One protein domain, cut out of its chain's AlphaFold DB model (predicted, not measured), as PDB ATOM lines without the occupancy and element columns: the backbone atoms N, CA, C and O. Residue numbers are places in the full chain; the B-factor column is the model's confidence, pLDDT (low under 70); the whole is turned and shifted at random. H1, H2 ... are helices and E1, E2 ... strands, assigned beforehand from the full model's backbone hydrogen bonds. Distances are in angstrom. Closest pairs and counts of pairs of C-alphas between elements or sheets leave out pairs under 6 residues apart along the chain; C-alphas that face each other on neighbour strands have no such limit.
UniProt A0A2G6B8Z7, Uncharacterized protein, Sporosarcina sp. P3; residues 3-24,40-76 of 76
ATOM      1  N   ALA A   3     103.641 177.007 197.978       96.44
ATOM      2  CA  ALA A   3     102.609 177.865 198.523       96.44
ATOM      3  C   ALA A   3     101.550 177.077 199.303       96.44
ATOM      4  O   ALA A   3     101.399 175.863 199.146       96.44
ATOM      5  N   TYR A   4     100.810 177.803 200.134       96.00
ATOM      6  CA  TYR A   4      99.802 177.276 201.042       96.00
ATOM      7  C   TYR A   4      98.515 178.083 200.889       96.00
ATOM      8  O   TYR A   4      98.479 179.253 201.269       96.00
ATOM      9  N   LEU A   5      97.468 177.467 200.341       95.31
ATOM     10  CA  LEU A   5      96.134 178.056 200.238       95.31
ATOM     11  C   LEU A   5      95.344 177.744 201.513       95.31
ATOM     12  O   LEU A   5      95.033 176.587 201.798       95.31
ATOM     13  N   VAL A   6      95.011 178.781 202.273       94.94
ATOM     14  CA  VAL A   6      94.333 178.706 203.567       94.94
ATOM     15  C   VAL A   6      92.890 179.152 203.428       94.94
ATOM     16  O   VAL A   6      92.612 180.243 202.925       94.94
ATOM     17  N   ASN A   7      91.974 178.318 203.922       93.06
ATOM     18  CA  ASN A   7      90.528 178.549 203.901       93.06
ATOM     19  C   ASN A   7      90.016 178.935 202.507       93.06
ATOM     20  O   ASN A   7      89.154 179.799 202.383       93.06
ATOM     21  N   GLU A   8      90.605 178.322 201.473       92.81
ATOM     22  CA  GLU A   8      90.281 178.552 200.059       92.81
ATOM     23  C   GLU A   8      90.414 180.019 199.615       92.81
ATOM     24  O   GLU A   8      89.913 180.390 198.556       92.81
ATOM     25  N   TYR A   9      91.121 180.846 200.395       94.00
ATOM     26  CA  TYR A   9      91.225 182.282 200.165       94.00
ATOM     27  C   TYR A   9      92.661 182.791 200.190       94.00
ATOM     28  O   TYR A   9      93.158 183.220 199.157       94.00
ATOM     29  N   TYR A  10      93.357 182.733 201.324       93.81
ATOM     30  CA  TYR A  10      94.697 183.322 201.442       93.81
ATOM     31  C   TYR A  10      95.774 182.384 200.914       93.81
ATOM     32  O   TYR A  10      95.779 181.211 201.263       93.81
ATOM     33  N   VAL A  11      96.729 182.900 200.146       95.44
ATOM     34  CA  VAL A  11      97.874 182.130 199.653       95.44
ATOM     35  C   VAL A  11      99.163 182.659 200.274       95.44
ATOM     36  O   VAL A  11      99.578 183.790 200.016       95.44
ATOM     37  N   PHE A  12      99.814 181.812 201.069       94.69
ATOM     38  CA  PHE A  12     101.113 182.084 201.686       94.69
ATOM     39  C   PHE A  12     102.227 181.424 200.887       94.69
ATOM     40  O   PHE A  12     102.110 180.265 200.506       94.69
ATOM     41  N   THR A  13     103.338 182.127 200.682       94.38
ATOM     42  CA  THR A  13     104.555 181.583 200.045       94.38
ATOM     43  C   THR A  13     105.643 181.220 201.062       94.38
ATOM     44  O   THR A  13     106.729 180.793 200.681       94.38
ATOM     45  N   SER A  14     105.362 181.397 202.357       93.06
ATOM     46  CA  SER A  14     106.237 181.080 203.486       93.06
ATOM     47  C   SER A  14     105.460 180.263 204.513       93.06
ATOM     48  O   SER A  14     104.372 180.655 204.939       93.06
ATOM     49  N   TYR A  15     106.021 179.123 204.921       92.38
ATOM     50  CA  TYR A  15     105.438 178.318 205.994       92.38
ATOM     51  C   TYR A  15     105.517 179.034 207.348       92.38
ATOM     52  O   TYR A  15     104.623 178.887 208.176       92.38
ATOM     53  N   GLU A  16     106.566 179.830 207.564       94.69
ATOM     54  CA  GLU A  16     106.752 180.596 208.795       94.69
ATOM     55  C   GLU A  16     105.637 181.631 208.970       94.69
ATOM     56  O   GLU A  16     105.010 181.671 210.031       94.69
ATOM     57  N   ASP A  17     105.307 182.371 207.907       92.06
ATOM     58  CA  ASP A  17     104.240 183.381 207.922       92.06
ATOM     59  C   ASP A  17     102.872 182.733 208.168       92.06
ATOM     60  O   ASP A  17     102.094 183.196 209.003       92.06
ATOM     61  N   LEU A  18     102.608 181.605 207.497       93.94
ATOM     62  CA  LEU A  18     101.417 180.789 207.724       93.94
ATOM     63  C   LEU A  18     101.313 180.342 209.188       93.94
ATOM     64  O   LEU A  18     100.263 180.482 209.818       93.94
ATOM     65  N   SER A  19     102.395 179.768 209.718       94.38
ATOM     66  CA  SER A  19     102.422 179.205 211.067       94.38
ATOM     67  C   SER A  19     102.246 180.284 212.132       94.38
ATOM     68  O   SER A  19     101.483 180.082 213.077       94.38
ATOM     69  N   SER A  20     102.866 181.449 211.930       93.81
ATOM     70  CA  SER A  20     102.753 182.610 212.809       93.81
ATOM     71  C   SER A  20     101.327 183.151 212.818       93.81
ATOM     72  O   SER A  20     100.751 183.346 213.884       93.81
ATOM     73  N   LEU A  21     100.698 183.289 211.645       91.00
ATOM     74  CA  LEU A  21      99.312 183.749 211.567       91.00
ATOM     75  C   LEU A  21      98.344 182.779 212.257       91.00
ATOM     76  O   LEU A  21      97.483 183.206 213.024       91.00
ATOM     77  N   ILE A  22      98.467 181.473 212.001       93.44
ATOM     78  CA  ILE A  22      97.612 180.466 212.648       93.44
ATOM     79  C   ILE A  22      97.820 180.481 214.164       93.44
ATOM     80  O   ILE A  22      96.843 180.437 214.913       93.44
ATOM     81  N   HIS A  23      99.072 180.572 214.618       93.56
ATOM     82  CA  HIS A  23      99.403 180.693 216.032       93.56
ATOM     83  C   HIS A  23      98.703 181.901 216.665       93.56
ATOM     84  O   HIS A  23      98.064 181.757 217.711       93.56
ATOM     85  N   ASP A  24      98.763 183.061 216.015       92.38
ATOM     86  CA  ASP A  24      98.165 184.289 216.528       92.38
ATOM     87  C   ASP A  24      96.636 184.234 216.538       92.38
ATOM     88  O   ASP A  24      96.003 184.708 217.484       92.38
ATOM     89  N   PHE A  40      90.890 175.374 210.347       92.00
ATOM     90  CA  PHE A  40      91.652 175.879 209.214       92.00
ATOM     91  C   PHE A  40      91.755 174.767 208.174       92.00
ATOM     92  O   PHE A  40      92.090 173.632 208.516       92.00
ATOM     93  N   SER A  41      91.477 175.092 206.916       93.88
ATOM     94  CA  SER A  41      91.773 174.231 205.770       93.88
ATOM     95  C   SER A  41      93.046 174.736 205.109       93.88
ATOM     96  O   SER A  41      93.158 175.935 204.866       93.88
ATOM     97  N   ILE A  42      94.007 173.851 204.844       94.81
ATOM     98  CA  ILE A  42      95.282 174.210 204.215       94.81
ATOM     99  C   ILE A  42      95.525 173.246 203.062       94.81
ATOM    100  O   ILE A  42      95.647 172.039 203.271       94.81
ATOM    101  N   LEU A  43      95.614 173.788 201.852       95.12
ATOM    102  CA  LEU A  43      96.057 173.066 200.667       95.12
ATOM    103  C   LEU A  43      97.492 173.470 200.348       95.12
ATOM    104  O   LEU A  43      97.811 174.655 200.269       95.12
ATOM    105  N   VAL A  44      98.351 172.473 200.170       95.88
ATOM    106  CA  VAL A  44      99.739 172.664 199.744       95.88
ATOM    107  C   VAL A  44      99.795 172.574 198.225       95.88
ATOM    108  O   VAL A  44      99.029 171.824 197.614       95.88
ATOM    109  N   GLY A  45     100.652 173.386 197.618       96.06
ATOM    110  CA  GLY A  45     100.798 173.415 196.175       96.06
ATOM    111  C   GLY A  45     101.917 174.328 195.702       96.06
ATOM    112  O   GLY A  45     102.837 174.686 196.446       96.06
ATOM    113  N   GLN A  46     101.823 174.721 194.438       96.94
ATOM    114  CA  GLN A  46     102.734 175.639 193.775       96.94
ATOM    115  C   GLN A  46     101.992 176.889 193.306       96.94
ATOM    116  O   GLN A  46     100.965 176.814 192.650       96.94
ATOM    117  N   LEU A  47     102.549 178.059 193.600       96.44
ATOM    118  CA  LEU A  47     102.129 179.333 193.034       96.44
ATOM    119  C   LEU A  47     102.955 179.653 191.783       96.44
ATOM    120  O   LEU A  47     104.190 179.748 191.861       96.44
ATOM    121  N   ASP A  48     102.279 179.860 190.659       95.31
ATOM    122  CA  ASP A  48     102.825 180.464 189.450       95.31
ATOM    123  C   ASP A  48     102.482 181.959 189.425       95.31
ATOM    124  O   ASP A  48     101.333 182.377 189.274       95.31
ATOM    125  N   THR A  49     103.508 182.792 189.582       92.50
ATOM    126  CA  THR A  49     103.372 184.251 189.611       92.50
ATOM    127  C   THR A  49     103.310 184.884 188.223       92.50
ATOM    128  O   THR A  49     102.975 186.064 188.121       92.50
ATOM    129  N   GLN A  50     103.617 184.135 187.159       93.75
ATOM    130  CA  GLN A  50     103.492 184.604 185.779       93.75
ATOM    131  C   GLN A  50     102.050 184.475 185.296       93.75
ATOM    132  O   GLN A  50     101.510 185.412 184.708       93.75
ATOM    133  N   THR A  51     101.425 183.329 185.570       94.50
ATOM    134  CA  THR A  51     100.033 183.049 185.184       94.50
ATOM    135  C   THR A  51      99.019 183.419 186.265       94.50
ATOM    136  O   THR A  51      97.820 183.425 185.992       94.50
ATOM    137  N   LEU A  52      99.493 183.788 187.463       95.19
ATOM    138  CA  LEU A  52      98.676 184.082 188.640       95.19
ATOM    139  C   LEU A  52      97.731 182.922 188.973       95.19
ATOM    140  O   LEU A  52      96.523 183.103 189.136       95.19
ATOM    141  N   GLN A  53      98.304 181.725 189.088       96.88
ATOM    142  CA  GLN A  53      97.582 180.515 189.473       96.88
ATOM    143  C   GLN A  53      98.256 179.804 190.640       96.88
ATOM    144  O   GLN A  53      99.480 179.732 190.732       96.88
ATOM    145  N   PHE A  54      97.436 179.272 191.535       96.62
ATOM    146  CA  PHE A  54      97.833 178.303 192.539       96.62
ATOM    147  C   PHE A  54      97.436 176.908 192.058       96.62
ATOM    148  O   PHE A  54      96.261 176.643 191.830       96.62
ATOM    149  N   GLU A  55      98.404 176.012 191.943       97.06
ATOM    150  CA  GLU A  55      98.215 174.609 191.601       97.06
ATOM    151  C   GLU A  55      98.388 173.768 192.865       97.06
ATOM    152  O   GLU A  55      99.498 173.609 193.371       97.06
ATOM    153  N   GLY A  56      97.287 173.253 193.403       94.88
ATOM    154  CA  GLY A  56      97.315 172.350 194.545       94.88
ATOM    155  C   GLY A  56      97.908 170.991 194.177       94.88
ATOM    156  O   GLY A  56      97.716 170.495 193.067       94.88
ATOM    157  N   ASP A  57      98.541 170.327 195.144       93.00
ATOM    158  CA  ASP A  57      99.090 168.972 194.968       93.00
ATOM    159  C   ASP A  57      98.003 167.925 194.636       93.00
ATOM    160  O   ASP A  57      98.285 166.833 194.148       93.00
ATOM    161  N   ASN A  58      96.735 168.268 194.879       88.81
ATOM    162  CA  ASN A  58      95.560 167.490 194.489       88.81
ATOM    163  C   ASN A  58      95.159 167.661 193.008       88.81
ATOM    164  O   ASN A  58      94.177 167.057 192.581       88.81
ATOM    165  N   GLY A  59      95.891 168.469 192.235       87.88
ATOM    166  CA  GLY A  59      95.622 168.762 190.827       87.88
ATOM    167  C   GLY A  59      94.612 169.887 190.587       87.88
ATOM    168  O   GLY A  59      94.311 170.187 189.433       87.88
ATOM    169  N   ASN A  60      94.086 170.524 191.640       89.50
ATOM    170  CA  ASN A  60      93.185 171.663 191.490       89.50
ATOM    171  C   ASN A  60      93.981 172.933 191.185       89.50
ATOM    172  O   ASN A  60      94.902 173.271 191.925       89.50
ATOM    173  N   SER A  61      93.577 173.670 190.151       93.88
ATOM    174  CA  SER A  61      94.100 175.010 189.882       93.88
ATOM    175  C   SER A  61      93.107 176.077 190.339       93.88
ATOM    176  O   SER A  61      91.908 175.985 190.065       93.88
ATOM    177  N   VAL A  62      93.614 177.082 191.048       95.38
ATOM    178  CA  VAL A  62      92.859 178.209 191.593       95.38
ATOM    179  C   VAL A  62      93.492 179.504 191.075       95.38
ATOM    180  O   VAL A  62      94.675 179.741 191.328       95.38
ATOM    181  N   PRO A  63      92.752 180.364 190.354       96.38
ATOM    182  CA  PRO A  63      93.262 181.673 189.967       96.38
ATOM    183  C   PRO A  63      93.483 182.538 191.208       96.38
ATOM    184  O   PRO A  63      92.694 182.497 192.153       96.38
ATOM    185  N   VAL A  64      94.542 183.344 191.201       96.00
ATOM    186  CA  VAL A  64      94.882 184.224 192.321       96.00
ATOM    187  C   VAL A  64      95.085 185.671 191.883       96.00
ATOM    188  O   VAL A  64      95.347 185.976 190.720       96.00
ATOM    189  N   ARG A  65      95.012 186.593 192.839       95.50
ATOM    190  CA  ARG A  65      95.374 188.003 192.683       95.50
ATOM    191  C   ARG A  65      96.389 188.384 193.752       95.50
ATOM    192  O   ARG A  65      96.341 187.881 194.867       95.50
ATOM    193  N   TYR A  66      97.305 189.282 193.403       93.25
ATOM    194  CA  TYR A  66      98.319 189.802 194.318       93.25
ATOM    195  C   TYR A  66      97.966 191.218 194.782       93.25
ATOM    196  O   TYR A  66      97.819 192.116 193.950       93.25
ATOM    197  N   GLU A  67      97.871 191.437 196.095       91.50
ATOM    198  CA  GLU A  67      97.761 192.776 196.683       91.50
ATOM    199  C   GLU A  67      99.135 193.260 197.141       91.50
ATOM    200  O   GLU A  67      99.662 192.840 198.171       91.50
ATOM    201  N   ARG A  68      99.716 194.197 196.384       85.94
ATOM    202  CA  ARG A  68     101.061 194.729 196.665       85.94
ATOM    203  C   ARG A  68     101.163 195.430 198.013       85.94
ATOM    204  O   ARG A  68     102.241 195.427 198.595       85.94
ATOM    205  N   LYS A  69     100.087 196.076 198.476       83.94
ATOM    206  CA  LYS A  69     100.104 196.820 199.745       83.94
ATOM    207  C   LYS A  69     100.289 195.906 200.948       83.94
ATOM    208  O   LYS A  69     100.946 196.295 201.903       83.94
ATOM    209  N   GLU A  70      99.700 194.721 200.877       77.44
ATOM    210  CA  GLU A  70      99.705 193.742 201.962       77.44
ATOM    211  C   GLU A  70     100.769 192.663 201.739       77.44
ATOM    212  O   GLU A  70     101.141 191.967 202.672       77.44
ATOM    213  N   GLY A  71     101.297 192.551 200.517       84.00
ATOM    214  CA  GLY A  71     102.298 191.551 200.165       84.00
ATOM    215  C   GLY A  71     101.725 190.136 200.079       84.00
ATOM    216  O   GLY A  71     102.485 189.178 200.171       84.00
ATOM    217  N   VAL A  72     100.411 189.997 199.879       85.56
ATOM    218  CA  VAL A  72      99.682 188.723 199.992       85.56
ATOM    219  C   VAL A  72      98.942 188.387 198.695       85.56
ATOM    220  O   VAL A  72      98.461 189.269 197.976       85.56
ATOM    221  N   TYR A  73      98.858 187.090 198.399       92.88
ATOM    222  CA  TYR A  73      98.048 186.532 197.320       92.88
ATOM    223  C   TYR A  73      96.719 186.001 197.874       92.88
ATOM    224  O   TYR A  73      96.674 185.480 198.989       92.88
ATOM    225  N   TYR A  74      95.643 186.092 197.098       93.81
ATOM    226  CA  TYR A  74      94.344 185.495 197.431       93.81
ATOM    227  C   TYR A  74      93.680 184.894 196.204       93.81
ATOM    228  O   TYR A  74      93.935 185.344 195.087       93.81
ATOM    229  N   SER A  75      92.836 183.890 196.418       91.75
ATOM    230  CA  SER A  75      91.987 183.323 195.372       91.75
ATOM    231  C   SER A  75      91.008 184.365 194.816       91.75
ATOM    232  O   SER A  75      90.638 185.329 195.497       91.75
ATOM    233  N   VAL A  76      90.641 184.191 193.543       88.94
ATOM    234  CA  VAL A  76      89.676 185.026 192.803       88.94
ATOM    235  C   VAL A  76      88.344 184.310 192.659       88.94
ATOM    236  O   VAL A  76      88.364 183.109 192.311       88.94
TER     237      VAL A  76
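This is residues 3 to 24 and 40 to 76 of the 76 residues of an uncharacterized protein of Sporosarcina sp. P3 (UniProt A0A2G6B8Z7). A small closed barrel of six antiparallel strands has one helix, H1, packed on its outside along E1. Round the ring run E1, E2, E6, E5, E4, E3 and back to E1. The 59 printed residues, mixed in class, hold E1, E2, H1, E3, E4, E5 and E6 in chain order. The whole is compact, with a radius of gyration of the C-alphas of 10.7 A and spans of 31 by 28 by 16 A.

The longest strands are E3, residues 42 to 48, 17.7 A, and E5, residues 61 to 67, 19.4 A. E1 is residues 3 to 6, from C-alpha 3 at (102.609, 177.865, 198.523). E2 is residues 10 to 12, E4 53 to 56, and E6 72 to 75, ending at C-alpha 75 at (91.987, 183.323, 195.372). H1, residues 15 to 24, is 14.1 A long.

E3, E4, E5 and E6 form a meander, each strand the antiparallel neighbour of the one before. Within hydrogen-bond range are N 46 and O 55 of E3 and E4, 2.8 A; N 62 and O 54 of E5 and E4, 2.8 A; and N 65 and O 74 of E5 and E6, 2.8 A. E6 pairs with E2 by N 11 and O 73, 2.8 A. The hairpin E1 and E2 has N 6 and O 10 at 2.7 A; N 5 and O 43 of E1 and E3, 2.8 A, close the ring. H1 is on the barrel, outside it, at a height over the sheet of 10.8 A, and runs along the strands, at 4 degrees to E1 on the local plane. The closest C-alphas of E2 and H1, Phe 12 and Leu 18, are 6.2 A apart. In H1 every O i to N i+4 pair is within hydrogen-bond range.

The C-alphas of Asp 24 and Thr 51, the two farthest apart, are 31.4 A from each other. Residues 25 to 39 are not printed, and C-alphas 24 and 40 are 12.9 A apart across the cut. Of the links printed whole, each is tight. The mean pLDDT of the printed part is 93.0, and no printed residue is under 70.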